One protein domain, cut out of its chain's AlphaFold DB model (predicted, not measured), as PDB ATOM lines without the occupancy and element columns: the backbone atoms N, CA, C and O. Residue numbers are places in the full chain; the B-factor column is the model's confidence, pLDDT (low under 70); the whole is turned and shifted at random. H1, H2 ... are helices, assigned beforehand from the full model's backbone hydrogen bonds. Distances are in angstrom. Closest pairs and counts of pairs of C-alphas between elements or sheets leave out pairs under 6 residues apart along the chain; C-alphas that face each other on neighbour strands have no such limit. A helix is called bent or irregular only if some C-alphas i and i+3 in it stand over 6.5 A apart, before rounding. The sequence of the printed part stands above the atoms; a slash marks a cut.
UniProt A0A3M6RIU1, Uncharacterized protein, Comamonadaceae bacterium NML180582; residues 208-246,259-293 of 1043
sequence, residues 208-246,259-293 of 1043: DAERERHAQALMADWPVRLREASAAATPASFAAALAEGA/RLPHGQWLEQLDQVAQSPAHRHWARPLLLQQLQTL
ATOM      1  N   ASP A 208     -21.791 -38.548 219.424       91.94
ATOM      2  CA  ASP A 208     -22.878 -39.375 218.882       91.94
ATOM      3  C   ASP A 208     -23.716 -38.633 217.827       91.94
ATOM      4  O   ASP A 208     -24.101 -39.227 216.821       91.94
ATOM      5  N   ALA A 209     -23.897 -37.314 217.962       91.69
ATOM      6  CA  ALA A 209     -24.575 -36.488 216.958       91.69
ATOM      7  C   ALA A 209     -23.778 -36.346 215.644       91.69
ATOM      8  O   ALA A 209     -24.349 -36.206 214.561       91.69
ATOM      9  N   GLU A 210     -22.445 -36.349 215.700       93.19
ATOM     10  CA  GLU A 210     -21.598 -36.383 214.501       93.19
ATOM     11  C   GLU A 210     -21.618 -37.759 213.833       93.19
ATOM     12  O   GLU A 210     -21.697 -37.829 212.604       93.19
ATOM     13  N   ARG A 211     -21.593 -38.838 214.626       94.75
ATOM     14  CA  ARG A 211     -21.703 -40.218 214.128       94.75
ATOM     15  C   ARG A 211     -23.036 -40.446 213.425       94.75
ATOM     16  O   ARG A 211     -23.049 -41.025 212.344       94.75
ATOM     17  N   GLU A 212     -24.123 -39.942 214.001       94.25
ATOM     18  CA  GLU A 212     -25.458 -40.037 213.414       94.25
ATOM     19  C   GLU A 212     -25.555 -39.280 212.086       94.25
ATOM     20  O   GLU A 212     -25.932 -39.862 211.071       94.25
ATOM     21  N   ARG A 213     -25.116 -38.015 212.043       94.75
ATOM     22  CA  ARG A 213     -25.098 -37.232 210.792       94.75
ATOM     23  C   ARG A 213     -24.267 -37.903 209.699       94.75
ATOM     24  O   ARG A 213     -24.651 -37.880 208.532       94.75
ATOM     25  N   HIS A 214     -23.131 -38.498 210.062       94.62
ATOM     26  CA  HIS A 214     -22.295 -39.243 209.120       94.62
ATOM     27  C   HIS A 214     -22.986 -40.509 208.610       94.62
ATOM     28  O   HIS A 214     -22.959 -40.778 207.411       94.62
ATOM     29  N   ALA A 215     -23.631 -41.271 209.498       94.94
ATOM     30  CA  ALA A 215     -24.372 -42.470 209.124       94.94
ATOM     31  C   ALA A 215     -25.528 -42.145 208.165       94.94
ATOM     32  O   ALA A 215     -25.648 -42.780 207.119       94.94
ATOM     33  N   GLN A 216     -26.306 -41.102 208.465       94.50
ATOM     34  CA  GLN A 216     -27.391 -40.625 207.608       94.50
ATOM     35  C   GLN A 216     -26.886 -40.164 206.238       94.50
ATOM     36  O   GLN A 216     -27.494 -40.504 205.226       94.50
ATOM     37  N   ALA A 217     -25.755 -39.449 206.181       94.31
ATOM     38  CA  ALA A 217     -25.149 -39.034 204.917       94.31
ATOM     39  C   ALA A 217     -24.735 -40.237 204.054       94.31
ATOM     40  O   ALA A 217     -25.064 -40.284 202.873       94.31
ATOM     41  N   LEU A 218     -24.086 -41.250 204.646       93.94
ATOM     42  CA  LEU A 218     -23.744 -42.483 203.930       93.94
ATOM     43  C   LEU A 218     -24.992 -43.212 203.421       93.94
ATOM     44  O   LEU A 218     -25.028 -43.647 202.274       93.94
ATOM     45  N   MET A 219     -26.011 -43.341 204.273       94.06
ATOM     46  CA  MET A 219     -27.260 -44.021 203.935       94.06
ATOM     47  C   MET A 219     -28.050 -43.280 202.854       94.06
ATOM     48  O   MET A 219     -28.667 -43.927 202.014       94.06
ATOM     49  N   ALA A 220     -28.017 -41.947 202.820       92.75
ATOM     50  CA  ALA A 220     -28.669 -41.155 201.778       92.75
ATOM     51  C   ALA A 220     -28.097 -41.450 200.379       92.75
ATOM     52  O   ALA A 220     -28.851 -41.471 199.403       92.75
ATOM     53  N   ASP A 221     -26.804 -41.764 200.301       90.50
ATOM     54  CA  ASP A 221     -26.102 -42.096 199.058       90.50
ATOM     55  C   ASP A 221     -26.231 -43.578 198.657       90.50
ATOM     56  O   ASP A 221     -25.756 -43.985 197.592       90.50
ATOM     57  N   TRP A 222     -26.883 -44.417 199.473       92.44
ATOM     58  CA  TRP A 222     -27.092 -45.822 199.127       92.44
ATOM     59  C   TRP A 222     -28.050 -45.995 197.935       92.44
ATOM     60  O   TRP A 222     -28.965 -45.191 197.727       92.44
ATOM     61  N   PRO A 223     -27.896 -47.085 197.154       89.94
ATOM     62  CA  PRO A 223     -28.896 -47.506 196.179       89.94
ATOM     63  C   PRO A 223     -30.301 -47.579 196.790       89.94
ATOM     64  O   PRO A 223     -30.455 -47.988 197.940       89.94
ATOM     65  N   VAL A 224     -31.327 -47.238 196.000       87.00
ATOM     66  CA  VAL A 224     -32.728 -47.097 196.455       87.00
ATOM     67  C   VAL A 224     -33.181 -48.277 197.320       87.00
ATOM     68  O   VAL A 224     -33.657 -48.055 198.427       87.00
ATOM     69  N   ARG A 225     -32.927 -49.517 196.885       85.75
ATOM     70  CA  ARG A 225     -33.280 -50.735 197.633       85.75
ATOM     71  C   ARG A 225     -32.640 -50.832 199.017       85.75
ATOM     72  O   ARG A 225     -33.292 -51.235 199.972       85.75
ATOM     73  N   LEU A 226     -31.371 -50.448 199.145       89.00
ATOM     74  CA  LEU A 226     -30.671 -50.456 200.433       89.00
ATOM     75  C   LEU A 226     -31.157 -49.322 201.345       89.00
ATOM     76  O   LEU A 226     -31.137 -49.487 202.563       89.00
ATOM     77  N   ARG A 227     -31.635 -48.206 200.778       90.69
ATOM     78  CA  ARG A 227     -32.297 -47.128 201.537       90.69
ATOM     79  C   ARG A 227     -33.677 -47.532 202.040       90.69
ATOM     80  O   ARG A 227     -34.013 -47.260 203.183       90.69
ATOM     81  N   GLU A 228     -34.462 -48.205 201.207       88.25
ATOM     82  CA  GLU A 228     -35.755 -48.770 201.608       88.25
ATOM     83  C   GLU A 228     -35.565 -49.797 202.734       88.25
ATOM     84  O   GLU A 228     -36.244 -49.742 203.759       88.25
ATOM     85  N   ALA A 229     -34.578 -50.689 202.588       88.06
ATOM     86  CA  ALA A 229     -34.261 -51.680 203.607       88.06
ATOM     87  C   ALA A 229     -33.804 -51.046 204.929       88.06
ATOM     88  O   ALA A 229     -34.217 -51.506 205.997       88.06
ATOM     89  N   SER A 230     -32.995 -49.982 204.867       88.56
ATOM     90  CA  SER A 230     -32.502 -49.284 206.055       88.56
ATOM     91  C   SER A 230     -33.576 -48.468 206.771       88.56
ATOM     92  O   SER A 230     -33.526 -48.385 207.995       88.56
ATOM     93  N   ALA A 231     -34.579 -47.954 206.053       86.06
ATOM     94  CA  ALA A 231     -35.751 -47.321 206.659       86.06
ATOM     95  C   ALA A 231     -36.581 -48.317 207.491       86.06
ATOM     96  O   ALA A 231     -37.092 -47.956 208.547       86.06
ATOM     97  N   ALA A 232     -36.679 -49.573 207.043       83.38
ATOM     98  CA  ALA A 232     -37.351 -50.637 207.790       83.38
ATOM     99  C   ALA A 232     -36.497 -51.205 208.941       83.38
ATOM    100  O   ALA A 232     -37.056 -51.731 209.898       83.38
ATOM    101  N   ALA A 233     -35.163 -51.121 208.850       83.75
ATOM    102  CA  ALA A 233     -34.212 -51.531 209.890       83.75
ATOM    103  C   ALA A 233     -34.367 -52.987 210.397       83.75
ATOM    104  O   ALA A 233     -34.034 -53.288 211.544       83.75
ATOM    105  N   THR A 234     -34.828 -53.916 209.548       75.69
ATOM    106  CA  THR A 234     -34.997 -55.337 209.909       75.69
ATOM    107  C   THR A 234     -34.090 -56.261 209.090       75.69
ATOM    108  O   THR A 234     -33.814 -55.984 207.923       75.69
ATOM    109  N   PRO A 235     -33.641 -57.408 209.637       72.06
ATOM    110  CA  PRO A 235     -32.856 -58.380 208.871       72.06
ATOM    111  C   PRO A 235     -33.565 -58.870 207.597       72.06
ATOM    112  O   PRO A 235     -32.918 -59.073 206.572       72.06
ATOM    113  N   ALA A 236     -34.895 -59.008 207.642       74.94
ATOM    114  CA  ALA A 236     -35.704 -59.463 206.515       74.94
ATOM    115  C   ALA A 236     -35.705 -58.465 205.343       74.94
ATOM    116  O   ALA A 236     -35.577 -58.880 204.190       74.94
ATOM    117  N   SER A 237     -35.788 -57.155 205.618       82.25
ATOM    118  CA  SER A 237     -35.761 -56.134 204.561       82.25
ATOM    119  C   SER A 237     -34.417 -56.119 203.827       82.25
ATOM    120  O   SER A 237     -34.376 -56.043 202.598       82.25
ATOM    121  N   PHE A 238     -33.311 -56.273 204.561       83.88
ATOM    122  CA  PHE A 238     -31.982 -56.388 203.962       83.88
ATOM    123  C   PHE A 238     -31.782 -57.712 203.222       83.88
ATOM    124  O   PHE A 238     -31.173 -57.705 202.157       83.88
ATOM    125  N   ALA A 239     -32.308 -58.834 203.722       81.00
ATOM    126  CA  ALA A 239     -32.226 -60.117 203.024       81.00
ATOM    127  C   ALA A 239     -32.889 -60.061 201.637       81.00
ATOM    128  O   ALA A 239     -32.291 -60.520 200.664       81.00
ATOM    129  N   ALA A 240     -34.065 -59.434 201.528       77.88
ATOM    130  CA  ALA A 240     -34.743 -59.226 200.248       77.88
ATOM    131  C   ALA A 240     -33.911 -58.354 199.288       77.88
ATOM    132  O   ALA A 240     -33.678 -58.742 198.144       77.88
ATOM    133  N   ALA A 241     -33.384 -57.222 199.773       81.19
ATOM    134  CA  ALA A 241     -32.549 -56.326 198.967       81.19
ATOM    135  C   ALA A 241     -31.246 -56.996 198.481       81.19
ATOM    136  O   ALA A 241     -30.804 -56.767 197.354       81.19
ATOM    137  N   LEU A 242     -30.633 -57.841 199.315       80.62
ATOM    138  CA  LEU A 242     -29.419 -58.584 198.972       80.62
ATOM    139  C   LEU A 242     -29.696 -59.745 198.003       80.62
ATOM    140  O   LEU A 242     -28.866 -60.005 197.133       80.62
ATOM    141  N   ALA A 243     -30.844 -60.419 198.127       73.94
ATOM    142  CA  ALA A 243     -31.253 -61.496 197.226       73.94
ATOM    143  C   ALA A 243     -31.517 -60.983 195.801       73.94
ATOM    144  O   ALA A 243     -31.026 -61.579 194.845       73.94
ATOM    145  N   GLU A 244     -32.206 -59.843 195.654       65.81
ATOM    146  CA  GLU A 244     -32.376 -59.171 194.355       65.81
ATOM    147  C   GLU A 244     -31.015 -58.824 193.729       65.81
ATOM    148  O   GLU A 244     -30.767 -59.123 192.565       65.81
ATOM    149  N   GLY A 245     -30.079 -58.288 194.523       62.56
ATOM    150  CA  GLY A 245     -28.731 -57.955 194.050       62.56
ATOM    151  C   GLY A 245     -27.850 -59.157 193.669       62.56
ATOM    152  O   GLY A 245     -26.817 -58.959 193.028       62.56
ATOM    153  N   ALA A 246     -28.217 -60.382 194.065       59.78
ATOM    154  CA  ALA A 246     -27.486 -61.613 193.755       59.78
ATOM    155  C   ALA A 246     -27.961 -62.304 192.460       59.78
ATOM    156  O   ALA A 246     -27.189 -63.048 191.858       59.78
ATOM    157  N   ARG A 259     -23.068 -49.544 191.206       79.06
ATOM    158  CA  ARG A 259     -23.080 -48.185 191.780       79.06
ATOM    159  C   ARG A 259     -22.333 -48.087 193.103       79.06
ATOM    160  O   ARG A 259     -21.653 -47.097 193.350       79.06
ATOM    161  N   LEU A 260     -22.463 -49.102 193.950       85.62
ATOM    162  CA  LEU A 260     -21.782 -49.174 195.234       85.62
ATOM    163  C   LEU A 260     -21.233 -50.591 195.401       85.62
ATOM    164  O   LEU A 260     -21.993 -51.474 195.784       85.62
ATOM    165  N   PRO A 261     -19.941 -50.842 195.126       85.75
ATOM    166  CA  PRO A 261     -19.376 -52.181 195.234       85.75
ATOM    167  C   PRO A 261     -19.622 -52.789 196.615       85.75
ATOM    168  O   PRO A 261     -19.403 -52.125 197.628       85.75
ATOM    169  N   HIS A 262     -19.997 -54.069 196.666       84.62
ATOM    170  CA  HIS A 262     -20.392 -54.745 197.909       84.62
ATOM    171  C   HIS A 262     -19.385 -54.550 199.058       84.62
ATOM    172  O   HIS A 262     -19.761 -54.232 200.183       84.62
ATOM    173  N   GLY A 263     -18.081 -54.637 198.774       85.56
ATOM    174  CA  GLY A 263     -17.039 -54.386 199.774       85.56
ATOM    175  C   GLY A 263     -17.018 -52.950 200.321       85.56
ATOM    176  O   GLY A 263     -16.776 -52.759 201.510       85.56
ATOM    177  N   GLN A 264     -17.306 -51.947 199.484       87.94
ATOM    178  CA  GLN A 264     -17.417 -50.551 199.921       87.94
ATOM    179  C   GLN A 264     -18.673 -50.329 200.762       87.94
ATOM    180  O   GLN A 264     -18.612 -49.625 201.766       87.94
ATOM    181  N   TRP A 265     -19.788 -50.973 200.411       91.38
ATOM    182  CA  TRP A 265     -20.986 -50.944 201.246       91.38
ATOM    183  C   TRP A 265     -20.727 -51.548 202.633       91.38
ATOM    184  O   TRP A 265     -21.100 -50.938 203.626       91.38
ATOM    185  N   LEU A 266     -20.000 -52.668 202.742       92.31
ATOM    186  CA  LEU A 266     -19.620 -53.236 204.047       92.31
ATOM    187  C   LEU A 266     -18.720 -52.292 204.868       92.31
ATOM    188  O   LEU A 266     -18.861 -52.200 206.086       92.31
ATOM    189  N   GLU A 267     -17.809 -51.566 204.210       93.44
ATOM    190  CA  GLU A 267     -17.008 -50.502 204.834       93.44
ATOM    191  C   GLU A 267     -17.892 -49.344 205.346       93.44
ATOM    192  O   GLU A 267     -17.622 -48.786 206.411       93.44
ATOM    193  N   GLN A 268     -18.955 -48.979 204.624       94.25
ATOM    194  CA  GLN A 268     -19.928 -47.972 205.064       94.25
ATOM    195  C   GLN A 268     -20.843 -48.497 206.176       94.25
ATOM    196  O   GLN A 268     -21.098 -47.780 207.137       94.25
ATOM    197  N   LEU A 269     -21.274 -49.757 206.109       94.00
ATOM    198  CA  LEU A 269     -22.103 -50.403 207.124       94.00
ATOM    199  C   LEU A 269     -21.382 -50.476 208.480       94.00
ATOM    200  O   LEU A 269     -21.990 -50.225 209.516       94.00
ATOM    201  N   ASP A 270     -20.067 -50.722 208.484       95.00
ATOM    202  CA  ASP A 270     -19.222 -50.623 209.685       95.00
ATOM    203  C   ASP A 270     -19.146 -49.202 210.269       95.00
ATOM    204  O   ASP A 270     -19.020 -49.027 211.482       95.00
ATOM    205  N   GLN A 271     -19.237 -48.170 209.428       95.00
ATOM    206  CA  GLN A 271     -19.310 -46.779 209.881       95.00
ATOM    207  C   GLN A 271     -20.700 -46.438 210.427       95.00
ATOM    208  O   GLN A 271     -20.793 -45.836 211.493       95.00
ATOM    209  N   VAL A 272     -21.770 -46.894 209.769       95.12
ATOM    210  CA  VAL A 272     -23.159 -46.738 210.238       95.12
ATOM    211  C   VAL A 272     -23.369 -47.436 211.583       95.12
ATOM    212  O   VAL A 272     -23.964 -46.861 212.491       95.12
ATOM    213  N   ALA A 273     -22.799 -48.630 211.771       93.31
ATOM    214  CA  ALA A 273     -22.870 -49.380 213.026       93.31
ATOM    215  C   ALA A 273     -22.195 -48.680 214.226       93.31
ATOM    216  O   ALA A 273     -22.367 -49.116 215.368       93.31
ATOM    217  N   GLN A 274     -21.417 -47.616 213.991       92.06
ATOM    218  CA  GLN A 274     -20.852 -46.789 215.058       92.06
ATOM    219  C   GLN A 274     -21.842 -45.745 215.591       92.06
ATOM    220  O   GLN A 274     -21.621 -45.259 216.696       92.06
ATOM    221  N   SER A 275     -22.935 -45.437 214.878       93.12
ATOM    222  CA  SER A 275     -24.021 -44.631 215.443       93.12
ATOM    223  C   SER A 275     -24.865 -45.469 216.415       93.12
ATOM    224  O   SER A 275     -25.364 -46.528 216.015       93.12
ATOM    225  N   PRO A 276     -25.097 -45.011 217.661       88.69
ATOM    226  CA  PRO A 276     -26.006 -45.680 218.591       88.69
ATOM    227  C   PRO A 276     -27.415 -45.902 218.023       88.69
ATOM    228  O   PRO A 276     -27.996 -46.962 218.255       88.69
ATOM    229  N   ALA A 277     -27.936 -44.963 217.222       87.69
ATOM    230  CA  ALA A 277     -29.292 -45.041 216.671       87.69
ATOM    231  C   ALA A 277     -29.466 -46.197 215.674       87.69
ATOM    232  O   ALA A 277     -30.547 -46.770 215.564       87.69
ATOM    233  N   HIS A 278     -28.396 -46.588 214.977       89.94
ATOM    234  CA  HIS A 278     -28.437 -47.620 213.936       89.94
ATOM    235  C   HIS A 278     -27.722 -48.920 214.323       89.94
ATOM    236  O   HIS A 278     -27.852 -49.939 213.642       89.94
ATOM    237  N   ARG A 279     -26.980 -48.922 215.437       88.31
ATOM    238  CA  ARG A 279     -26.169 -50.064 215.880       88.31
ATOM    239  C   ARG A 279     -26.973 -51.358 216.022       88.31
ATOM    240  O   ARG A 279     -26.448 -52.415 215.687       88.31
ATOM    241  N   HIS A 280     -28.216 -51.277 216.495       85.25
ATOM    242  CA  HIS A 280     -29.062 -52.439 216.786       85.25
ATOM    243  C   HIS A 280     -29.356 -53.317 215.556       85.25
ATOM    244  O   HIS A 280     -29.475 -54.527 215.709       85.25
ATOM    245  N   TRP A 281     -29.399 -52.747 214.345       87.81
ATOM    246  CA  TRP A 281     -29.597 -53.503 213.099       87.81
ATOM    247  C   TRP A 281     -28.319 -53.592 212.252       87.81
ATOM    248  O   TRP A 281     -28.013 -54.649 211.696       87.81
ATOM    249  N   ALA A 282     -27.528 -52.515 212.180       91.00
ATOM    250  CA  ALA A 282     -26.375 -52.440 211.282       91.00
ATOM    251  C   ALA A 282     -25.253 -53.387 211.714       91.00
ATOM    252  O   ALA A 282     -24.580 -54.000 210.881       91.00
ATOM    253  N   ARG A 283     -25.058 -53.532 213.031       91.00
ATOM    254  CA  ARG A 283     -24.004 -54.380 213.581       91.00
ATOM    255  C   ARG A 283     -24.288 -55.874 213.368       91.00
ATOM    256  O   ARG A 283     -23.398 -56.533 212.824       91.00
ATOM    257  N   PRO A 284     -25.467 -56.422 213.729       89.00
ATOM    258  CA  PRO A 284     -25.802 -57.808 213.402       89.00
ATOM    259  C   PRO A 284     -25.711 -58.108 211.902       89.00
ATOM    260  O   PRO A 284     -25.104 -59.110 211.526       89.00
ATOM    261  N   LEU A 285     -26.214 -57.207 211.046       89.94
ATOM    262  CA  LEU A 285     -26.159 -57.370 209.590       89.94
ATOM    263  C   LEU A 285     -24.716 -57.458 209.077       89.94
ATOM    264  O   LEU A 285     -24.391 -58.351 208.296       89.94
ATOM    265  N   LEU A 286     -23.828 -56.572 209.541       92.06
ATOM    266  CA  LEU A 286     -22.413 -56.609 209.171       92.06
ATOM    267  C   LEU A 286     -21.771 -57.948 209.550       92.06
ATOM    268  O   LEU A 286     -21.074 -58.547 208.733       92.06
ATOM    269  N   LEU A 287     -21.996 -58.426 210.776       90.75
ATOM    270  CA  LEU A 287     -21.436 -59.699 211.238       90.75
ATOM    271  C   LEU A 287     -21.964 -60.874 210.409       90.75
ATOM    272  O   LEU A 287     -21.171 -61.721 210.004       90.75
ATOM    273  N   GLN A 288     -23.261 -60.883 210.097       88.94
ATOM    274  CA  GLN A 288     -23.891 -61.899 209.255       88.94
ATOM    275  C   GLN A 288     -23.278 -61.928 207.847       88.94
ATOM    276  O   GLN A 288     -22.873 -62.987 207.372       88.94
ATOM    277  N   GLN A 289     -23.133 -60.770 207.195       88.88
ATOM    278  CA  GLN A 289     -22.504 -60.689 205.869       88.88
ATOM    279  C   GLN A 289     -21.046 -61.149 205.910       88.88
ATOM    280  O   GLN A 289     -20.571 -61.884 205.042       88.88
ATOM    281  N   LEU A 290     -20.309 -60.748 206.947       90.19
ATOM    282  CA  LEU A 290     -18.909 -61.112 207.086       90.19
ATOM    283  C   LEU A 290     -18.697 -62.581 207.418       90.19
ATOM    284  O   LEU A 290     -17.604 -63.051 207.129       90.19
ATOM    285  N   GLN A 291     -19.671 -63.311 207.969       88.19
ATOM    286  CA  GLN A 291     -19.564 -64.759 208.184       88.19
ATOM    287  C   GLN A 291     -19.449 -65.531 206.862       88.19
ATOM    288  O   GLN A 291     -18.655 -66.469 206.770       88.19
ATOM    289  N   THR A 292     -20.168 -65.103 205.821       82.81
ATOM    290  CA  THR A 292     -20.296 -65.841 204.552       82.81
ATOM    291  C   THR A 292     -19.500 -65.234 203.391       82.81
ATOM    292  O   THR A 292     -19.230 -65.928 202.413       82.81
ATOM    293  N   LEU A 293     -19.048 -63.977 203.492       85.38
ATOM    294  CA  LEU A 293     -18.381 -63.259 202.394       85.38
ATOM    295  C   LEU A 293     -17.137 -63.995 201.846       85.38
ATOM    296  O   LEU A 293     -16.174 -64.162 202.598       85.38
TER     297      LEU A 293
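What this domain is: This is residues 208 to 246 and 259 to 293 of the 1043 residues of an uncharacterized protein of Comamonadaceae bacterium NML180582 (UniProt A0A3M6RIU1). Five helices make a compact cluster: H4 lies between H1 and the long, kinked H5 and packs on both, and on the other side of the domain H2 and H3 fold into a hairpin. That hairpin meets the rest mainly where H2 reaches the end of H1 and where the start of H3 comes close to H5. The printed part has 74 residues with five named helices, in the order H1, H2, H3, H4, H5, and no named strand. The class is all helix, the helix packing is part aligned and part crossed, and the whole is compact, with a radius of gyration of the C-alphas of 11.3 A and spans of 34 by 24 by 21 A.

How they stand to each other: H5, residues 276 to 292, is the longest helix; it has a kink of 35 degrees near residue 283 and is irregular, with C-alphas 277 and 280 7.4 A apart. H4, residues 262 to 272, forms a helical hairpin with H5: they touch at a shallow tilt of 31 degrees, opposite ways, and their closest C-alphas, those of Leu 269 and Ala 282, are 6.3 A apart. H1, residues 208 to 220, touches H4 at a shallow tilt of 28 degrees, opposite ways, and the closest C-alphas, those of Ala 215 and Val 272, are 4.6 A apart. H1 and H5 only just touch, with 3 pairs of C-alphas within 8 A, through residues 208 to 212 of H1 and 276 to 277 of H5; the closest C-alphas, those of Asp 208 and Pro 276, are 7.0 A apart. H2, residues 224 to 232, forms a helical hairpin with H1, but they only just touch, with 3 pairs within 8 A, at a steep tilt of 41 degrees; the closest C-alphas are those of Met 219 and Arg 227, at 6.4 A. H3, residues 235 to 246, forms a helical hairpin with H2 at a shallow tilt of 12 degrees, touching it with residues 237 to 241 alone; the closest C-alphas, those of Ser 237 and Ala 229, are 4.8 A apart. H3 and H5 are close but not clearly touching, with the C-alphas of Pro 235 and Leu 285 6.8 A apart. H2 is apart from H4 and H5, and H3 is apart from H1 and H4. Every O i to N i+4 pair is within hydrogen-bond range in H1, H2, H3 and H4; in H5 it is 9 of 13.

Where its parts are: H5 measures 25.2 A from first to last C-alpha, from Pro 276 at (-26.006, -45.680, 218.591) to Thr 292 at (-20.296, -65.841, 204.552). H1 measures 18.1 A and begins at C-alpha 208, (-22.878, -39.375, 218.882). H3 measures 16.4 A, H4 15.0 A and H2 12.7 A.

The domain as a whole: The C-alphas farthest apart, those of Ala 209 and Ala 246, are 34.3 A apart. Residues 247 to 258 are not printed, and C-alphas 246 and 259 stand 14.3 A apart across this cut, which lies in the link from H3 to H4. The links H1 to H2, H2 to H3 and H4 to H5 are tight. The mean pLDDT of the printed part is 87.4, and residues 244 to 246, at the end of H3, are under 70.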